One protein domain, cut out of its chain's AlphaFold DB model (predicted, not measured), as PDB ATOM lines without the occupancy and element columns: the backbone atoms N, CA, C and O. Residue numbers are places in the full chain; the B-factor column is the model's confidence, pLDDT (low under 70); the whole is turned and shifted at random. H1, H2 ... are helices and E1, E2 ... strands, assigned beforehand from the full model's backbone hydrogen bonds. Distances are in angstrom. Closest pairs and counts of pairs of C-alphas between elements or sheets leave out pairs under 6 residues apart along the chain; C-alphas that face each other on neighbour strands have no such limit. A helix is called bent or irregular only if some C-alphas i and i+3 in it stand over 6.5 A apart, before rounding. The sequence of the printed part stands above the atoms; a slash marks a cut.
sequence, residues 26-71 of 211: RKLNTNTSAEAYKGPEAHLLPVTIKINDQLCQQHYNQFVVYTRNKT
ATOM      1  N   ARG A  26     163.521 153.249 118.753       82.06
ATOM      2  CA  ARG A  26     162.974 153.775 117.505       82.06
ATOM      3  C   ARG A  26     163.828 154.923 117.006       82.06
ATOM      4  O   ARG A  26     163.982 155.940 117.677       82.06
ATOM      5  N   LYS A  27     164.341 154.746 115.791       85.06
ATOM      6  CA  LYS A  27     165.035 155.784 115.037       85.06
ATOM      7  C   LYS A  27     164.035 156.776 114.454       85.06
ATOM      8  O   LYS A  27     163.026 156.366 113.870       85.06
ATOM      9  N   LEU A  28     164.340 158.059 114.585       83.25
ATOM     10  CA  LEU A  28     163.498 159.138 114.100       83.25
ATOM     11  C   LEU A  28     163.756 159.420 112.620       83.25
ATOM     12  O   LEU A  28     164.883 159.664 112.193       83.25
ATOM     13  N   ASN A  29     162.682 159.402 111.837       81.94
ATOM     14  CA  ASN A  29     162.641 159.926 110.476       81.94
ATOM     15  C   ASN A  29     162.193 161.402 110.467       81.94
ATOM     16  O   ASN A  29     161.829 161.969 111.503       81.94
ATOM     17  N   THR A  30     162.189 162.014 109.284       80.94
ATOM     18  CA  THR A  30     161.746 163.401 109.051       80.94
ATOM     19  C   THR A  30     160.386 163.710 109.689       80.94
ATOM     20  O   THR A  30     160.244 164.709 110.385       80.94
ATOM     21  N   ASN A  31     159.410 162.812 109.552       78.94
ATOM     22  CA  ASN A  31     158.063 163.016 110.090       78.94
ATOM     23  C   ASN A  31     158.021 162.914 111.624       78.94
ATOM     24  O   ASN A  31     157.441 163.764 112.289       78.94
ATOM     25  N   THR A  32     158.660 161.894 112.200       80.44
ATOM     26  CA  THR A  32     158.651 161.646 113.655       80.44
ATOM     27  C   THR A  32     159.480 162.659 114.448       80.44
ATOM     28  O   THR A  32     159.121 162.985 115.576       80.44
ATOM     29  N   SER A  33     160.556 163.193 113.862       80.25
ATOM     30  CA  SER A  33     161.327 164.287 114.475       80.25
ATOM     31  C   SER A  33     160.515 165.584 114.522       80.25
ATOM     32  O   SER A  33     160.531 166.267 115.539       80.25
ATOM     33  N   ALA A  34     159.724 165.878 113.484       79.94
ATOM     34  CA  ALA A  34     158.789 167.003 113.500       79.94
ATOM     35  C   ALA A  34     157.615 166.794 114.476       79.94
ATOM     36  O   ALA A  34     157.118 167.757 115.052       79.94
ATOM     37  N   GLU A  35     157.150 165.553 114.673       80.62
ATOM     38  CA  GLU A  35     156.095 165.232 115.650       80.62
ATOM     39  C   GLU A  35     156.540 165.467 117.103       80.62
ATOM     40  O   GLU A  35     155.721 165.921 117.900       80.62
ATOM     41  N   ALA A  36     157.824 165.254 117.423       77.06
ATOM     42  CA  ALA A  36     158.373 165.433 118.772       77.06
ATOM     43  C   ALA A  36     158.167 166.848 119.351       77.06
ATOM     44  O   ALA A  36     158.008 167.004 120.561       77.06
ATOM     45  N   TYR A  37     158.117 167.870 118.491       78.19
ATOM     46  CA  TYR A  37     157.954 169.273 118.889       78.19
ATOM     47  C   TYR A  37     156.496 169.760 118.895       78.19
ATOM     48  O   TYR A  37     156.238 170.924 119.186       78.19
ATOM     49  N   LYS A  38     155.523 168.897 118.569       77.69
ATOM     50  CA  LYS A  38     154.093 169.266 118.539       77.69
ATOM     51  C   LYS A  38     153.381 169.050 119.878       77.69
ATOM     52  O   LYS A  38     152.252 169.509 120.049       77.69
ATOM     53  N   GLY A  39     153.984 168.293 120.795       70.56
ATOM     54  CA  GLY A  39     153.415 168.005 122.112       70.56
ATOM     55  C   GLY A  39     153.575 169.172 123.100       70.56
ATOM     56  O   GLY A  39     154.489 169.974 122.949       70.56
ATOM     57  N   PRO A  40     152.736 169.261 124.150       67.50
ATOM     58  CA  PRO A  40     152.862 170.275 125.203       67.50
ATOM     59  C   PRO A  40     154.168 170.126 125.994       67.50
ATOM     60  O   PRO A  40     154.695 171.097 126.521       67.50
ATOM     61  N   GLU A  41     154.715 168.911 126.035       70.31
ATOM     62  CA  GLU A  41     155.977 168.593 126.701       70.31
ATOM     63  C   GLU A  41     157.198 168.897 125.818       70.31
ATOM     64  O   GLU A  41     158.324 168.722 126.264       70.31
ATOM     65  N   ALA A  42     157.016 169.403 124.589       70.69
ATOM     66  CA  ALA A  42     158.129 169.798 123.722       70.69
ATOM     67  C   ALA A  42     159.039 170.850 124.381       70.69
ATOM     68  O   ALA A  42     160.250 170.835 124.179       70.69
ATOM     69  N   HIS A  43     158.468 171.723 125.216       68.88
ATOM     70  CA  HIS A  43     159.211 172.717 125.995       68.88
ATOM     71  C   HIS A  43     160.058 172.106 127.124       68.88
ATOM     72  O   HIS A  43     160.941 172.775 127.649       68.88
ATOM     73  N   LEU A  44     159.796 170.850 127.496       69.62
ATOM     74  CA  LEU A  44     160.502 170.107 128.542       69.62
ATOM     75  C   LEU A  44     161.593 169.191 127.970       69.62
ATOM     76  O   LEU A  44     162.207 168.437 128.722       69.62
ATOM     77  N   LEU A  45     161.825 169.221 126.652       73.38
ATOM     78  CA  LEU A  45     162.867 168.421 126.020       73.38
ATOM     79  C   LEU A  45     164.249 168.870 126.527       73.38
ATOM     80  O   LEU A  45     164.660 169.994 126.242       73.38
ATOM     81  N   PRO A  46     165.003 167.998 127.224       67.75
ATOM     82  CA  PRO A  46     166.315 168.361 127.761       67.75
ATOM     83  C   PRO A  46     167.382 168.486 126.663       67.75
ATOM     84  O   PRO A  46     168.441 169.066 126.888       67.75
ATOM     85  N   VAL A  47     167.127 167.924 125.476       76.12
ATOM     86  CA  VAL A  47     168.076 167.841 124.360       76.12
ATOM     87  C   VAL A  47     167.349 168.100 123.042       76.12
ATOM     88  O   VAL A  47     166.221 167.648 122.841       76.12
ATOM     89  N   THR A  48     168.015 168.791 122.112       80.06
ATOM     90  CA  THR A  48     167.514 168.969 120.744       80.06
ATOM     91  C   THR A  48     167.564 167.647 119.978       80.06
ATOM     92  O   THR A  48     168.621 167.048 119.782       80.06
ATOM     93  N   ILE A  49     166.393 167.191 119.542       81.38
ATOM     94  CA  ILE A  49     166.203 165.954 118.788       81.38
ATOM     95  C   ILE A  49     166.363 166.243 117.288       81.38
ATOM     96  O   ILE A  49     165.671 167.114 116.751       81.38
ATOM     97  N   LYS A  50     167.244 165.501 116.606       81.19
ATOM     98  CA  LYS A  50     167.517 165.595 115.161       81.19
ATOM     99  C   LYS A  50     167.060 164.345 114.399       81.19
ATOM    100  O   LYS A  50     166.759 163.295 114.963       81.19
ATOM    101  N   ILE A  51     167.006 164.461 113.071       80.44
ATOM    102  CA  ILE A  51     166.765 163.323 112.174       80.44
ATOM    103  C   ILE A  51     167.877 162.287 112.392       80.44
ATOM    104  O   ILE A  51     169.042 162.656 112.500       80.44
ATOM    105  N   ASN A  52     167.510 161.002 112.409       80.50
ATOM    106  CA  ASN A  52     168.360 159.847 112.714       80.50
ATOM    107  C   ASN A  52     168.712 159.618 114.189       80.50
ATOM    108  O   ASN A  52     169.294 158.568 114.468       80.50
ATOM    109  N   ASP A  53     168.306 160.492 115.114       83.38
ATOM    110  CA  ASP A  53     168.426 160.204 116.545       83.38
ATOM    111  C   ASP A  53     167.521 159.032 116.953       83.38
ATOM    112  O   ASP A  53     166.527 158.701 116.292       83.38
ATOM    113  N   GLN A  54     167.874 158.392 118.065       85.88
ATOM    114  CA  GLN A  54     167.211 157.200 118.569       85.88
ATOM    115  C   GLN A  54     166.566 157.468 119.932       85.88
ATOM    116  O   GLN A  54     167.179 158.048 120.827       85.88
ATOM    117  N   LEU A  55     165.315 157.034 120.102       85.44
ATOM    118  CA  LEU A  55     164.571 157.144 121.359       85.44
ATOM    119  C   LEU A  55     164.172 155.762 121.878       85.44
ATOM    120  O   LEU A  55     163.814 154.886 121.085       85.44
ATOM    121  N   CYS A  56     164.187 155.576 123.201       85.88
ATOM    122  CA  CYS A  56     163.544 154.417 123.814       85.88
ATOM    123  C   CYS A  56     162.019 154.511 123.653       85.88
ATOM    124  O   CYS A  56     161.459 155.579 123.375       85.88
ATOM    125  N   GLN A  57     161.326 153.386 123.827       83.31
ATOM    126  CA  GLN A  57     159.883 153.300 123.613       83.31
ATOM    127  C   GLN A  57     159.080 154.282 124.487       83.31
ATOM    128  O   GLN A  57     158.069 154.814 124.021       83.31
ATOM    129  N   GLN A  58     159.535 154.545 125.715       83.50
ATOM    130  CA  GLN A  58     158.901 155.493 126.635       83.50
ATOM    131  C   GLN A  58     158.960 156.925 126.088       83.50
ATOM    132  O   GLN A  58     157.916 157.527 125.831       83.50
ATOM    133  N   HIS A  59     160.163 157.432 125.808       84.00
ATOM    134  CA  HIS A  59     160.360 158.776 125.261       84.00
ATOM    135  C   HIS A  59     159.735 158.951 123.876       84.00
ATOM    136  O   HIS A  59     159.171 159.999 123.566       84.00
ATOM    137  N   TYR A  60     159.768 157.909 123.045       85.31
ATOM    138  CA  TYR A  60     159.088 157.935 121.757       85.31
ATOM    139  C   TYR A  60     157.573 158.127 121.924       85.31
ATOM    140  O   TYR A  60     156.963 158.924 121.215       85.31
ATOM    141  N   ASN A  61     156.941 157.427 122.868       82.69
ATOM    142  CA  ASN A  61     155.507 157.585 123.106       82.69
ATOM    143  C   ASN A  61     155.154 158.963 123.665       82.69
ATOM    144  O   ASN A  61     154.140 159.535 123.264       82.69
ATOM    145  N   GLN A  62     155.997 159.472 124.557       79.56
ATOM    146  CA  GLN A  62     155.809 160.744 125.236       79.56
ATOM    147  C   GLN A  62     155.878 161.930 124.265       79.56
ATOM    148  O   GLN A  62     154.946 162.725 124.197       79.56
ATOM    149  N   PHE A  63     156.929 161.999 123.441       79.69
ATOM    150  CA  PHE A  63     157.153 163.151 122.565       79.69
ATOM    151  C   PHE A  63     156.579 162.964 121.153       79.69
ATOM    152  O   PHE A  63     156.009 163.897 120.600       79.69
ATOM    153  N   VAL A  64     156.671 161.766 120.561       79.00
ATOM    154  CA  VAL A  64     156.301 161.540 119.145       79.00
ATOM    155  C   VAL A  64     154.841 161.099 118.986       79.00
ATOM    156  O   VAL A  64     154.131 161.577 118.107       79.00
ATOM    157  N   VAL A  65     154.355 160.178 119.825       76.12
ATOM    158  CA  VAL A  65     153.019 159.553 119.651       76.12
ATOM    159  C   VAL A  65     151.892 160.349 120.324       76.12
ATOM    160  O   VAL A  65     150.722 159.991 120.192       76.12
ATOM    161  N   TYR A  66     152.210 161.464 120.984       65.00
ATOM    162  CA  TYR A  66     151.265 162.284 121.747       65.00
ATOM    163  C   TYR A  66     149.938 162.568 121.013       65.00
ATOM    164  O   TYR A  66     148.850 162.371 121.562       65.00
ATOM    165  N   THR A  67     149.993 162.954 119.735       60.47
ATOM    166  CA  THR A  67     148.800 163.312 118.945       60.47
ATOM    167  C   THR A  67     147.885 162.122 118.636       60.47
ATOM    168  O   THR A  67     146.674 162.308 118.497       60.47
ATOM    169  N   ARG A  68     148.410 160.888 118.591       59.47
ATOM    170  CA  ARG A  68     147.618 159.670 118.319       59.47
ATOM    171  C   ARG A  68     146.817 159.188 119.527       59.47
ATOM    172  O   ARG A  68     145.877 158.415 119.353       59.47
ATOM    173  N   ASN A  69     147.165 159.642 120.730       56.16
ATOM    174  CA  ASN A  69     146.444 159.281 121.950       56.16
ATOM    175  C   ASN A  69     145.252 160.213 122.232       56.16
ATOM    176  O   ASN A  69     144.284 159.768 122.840       56.16
ATOM    177  N   LYS A  70     145.245 161.456 121.719       55.16
ATOM    178  CA  LYS A  70     144.116 162.394 121.894       55.16
ATOM    179  C   LYS A  70     142.862 162.024 121.098       55.16
ATOM    180  O   LYS A  70     141.756 162.210 121.597       55.16
ATOM    181  N   THR A  71     143.001 161.460 119.898       52.22
ATOM    182  CA  THR A  71     141.848 161.062 119.065       52.22
ATOM    183  C   THR A  71     141.019 159.928 119.671       52.22
ATOM    184  O   THR A  71     139.871 159.742 119.275       52.22
TER     185      THR A  71
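AT A GLANCE: This is residues 26 to 71 of the 211 residues of an uncharacterized protein of Rhizophagus irregularis (UniProt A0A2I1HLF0). Two short helices, H1 and H3, meet near their last residues in a corner of about a right angle, with the small helix H2 near that corner. A loop, residues 45 to 53, swings wide from H2 back to the short strand E1, where residues 26 to 27 run beside it, and at the other end of the long axis H4 reaches outward from the body. The printed part has 46 residues, with four named helices and one named strand in the order H1, H2, E1, H3, H4, and E1 pairs with no named strand. The class is mostly helix: helices hold 25 and strands 3 of the 28 residues in named elements. The whole is compact, with a radius of gyration of the C-alphas of 9.6 A and spans of 27 by 18 by 18 A.

HOW THE PARTS SIT: Residues 26 to 27, at the start of the printed part, form a short antiparallel pairing with residues 54 to 55 of E1, the strand of residues 54 to 56. H1, residues 30 to 36, touches H3, residues 57 to 64, with 6 pairs of C-alphas within 8 A. The closest C-alphas of these two helices are those of Ala 36 and Val 64, 4.4 A apart, and their lines are about perpendicular, at 89 degrees. H2, residues 40 to 44, is close to H1 but not clearly touching it, the closest C-alphas being those of Ala 36 and Ala 42 at 6.6 A. H2 and H3 only just touch, with 3 pairs of C-alphas within 8 A, the closest being those of Ala 42 and Phe 63 at 6.8 A. H2 is only just irregular: C-alphas 40 and 43 are 6.8 A apart. E1 is apart from H1 and from H2, and E1 and H3 meet only through their link. H4, residues 66 to 70, touches no helix; H3 and H4 meet only through their link. H4 is apart from H2 and E1, and only just apart from H1, with closest C-alphas at 8.2 A. Along the backbone, every O i to N i+4 pair is within hydrogen-bond range in H1 and H3. In H2 and in H4 the count is 0 of 1, while of the O i to N i+3 pairs 1 of 2 is within range in each.

IN THESE COORDINATES: H1 runs from Thr 30, whose C-alpha is at (161.746, 163.401, 109.051), to Ala 36, and is 10.5 A long from first to last C-alpha. H2 runs from Pro 40 to Leu 44 and is 8.3 A long. E1 runs from Gln 54, with its C-alpha at (167.211, 157.200, 118.569), to Cys 56, over 7.0 A. H3 runs from Gln 57 to Val 64, is 10.0 A long, and is the longest helix by residues, with 8. H4 runs from Tyr 66 to Lys 70, is 7.2 A long, and ends at C-alpha 70 at (144.116, 162.394, 121.894).

THE WHOLE: The two C-alphas farthest apart are those of Val 47 and Thr 71, at 27.6 A, while those of Arg 26 and Thr 71, the first and last printed, are 22.4 A apart. The centre of H3 is nearest to the mean of the C-alphas, at 5.7 A, and that of H4 is farthest, at 11.4 A. The printed part has no cut. The links H1 to H2, E1 to H3 and H3 to H4 are tight; the link H2 to E1, with 9 residues, is short, and no link is long. The mean pLDDT of the printed part is 76.2 in this predicted model. Ten printed residues are under 70: residue 40, residues 43 to 44, residue 46 and residues 66 to 71, and the mean of H4 is 59.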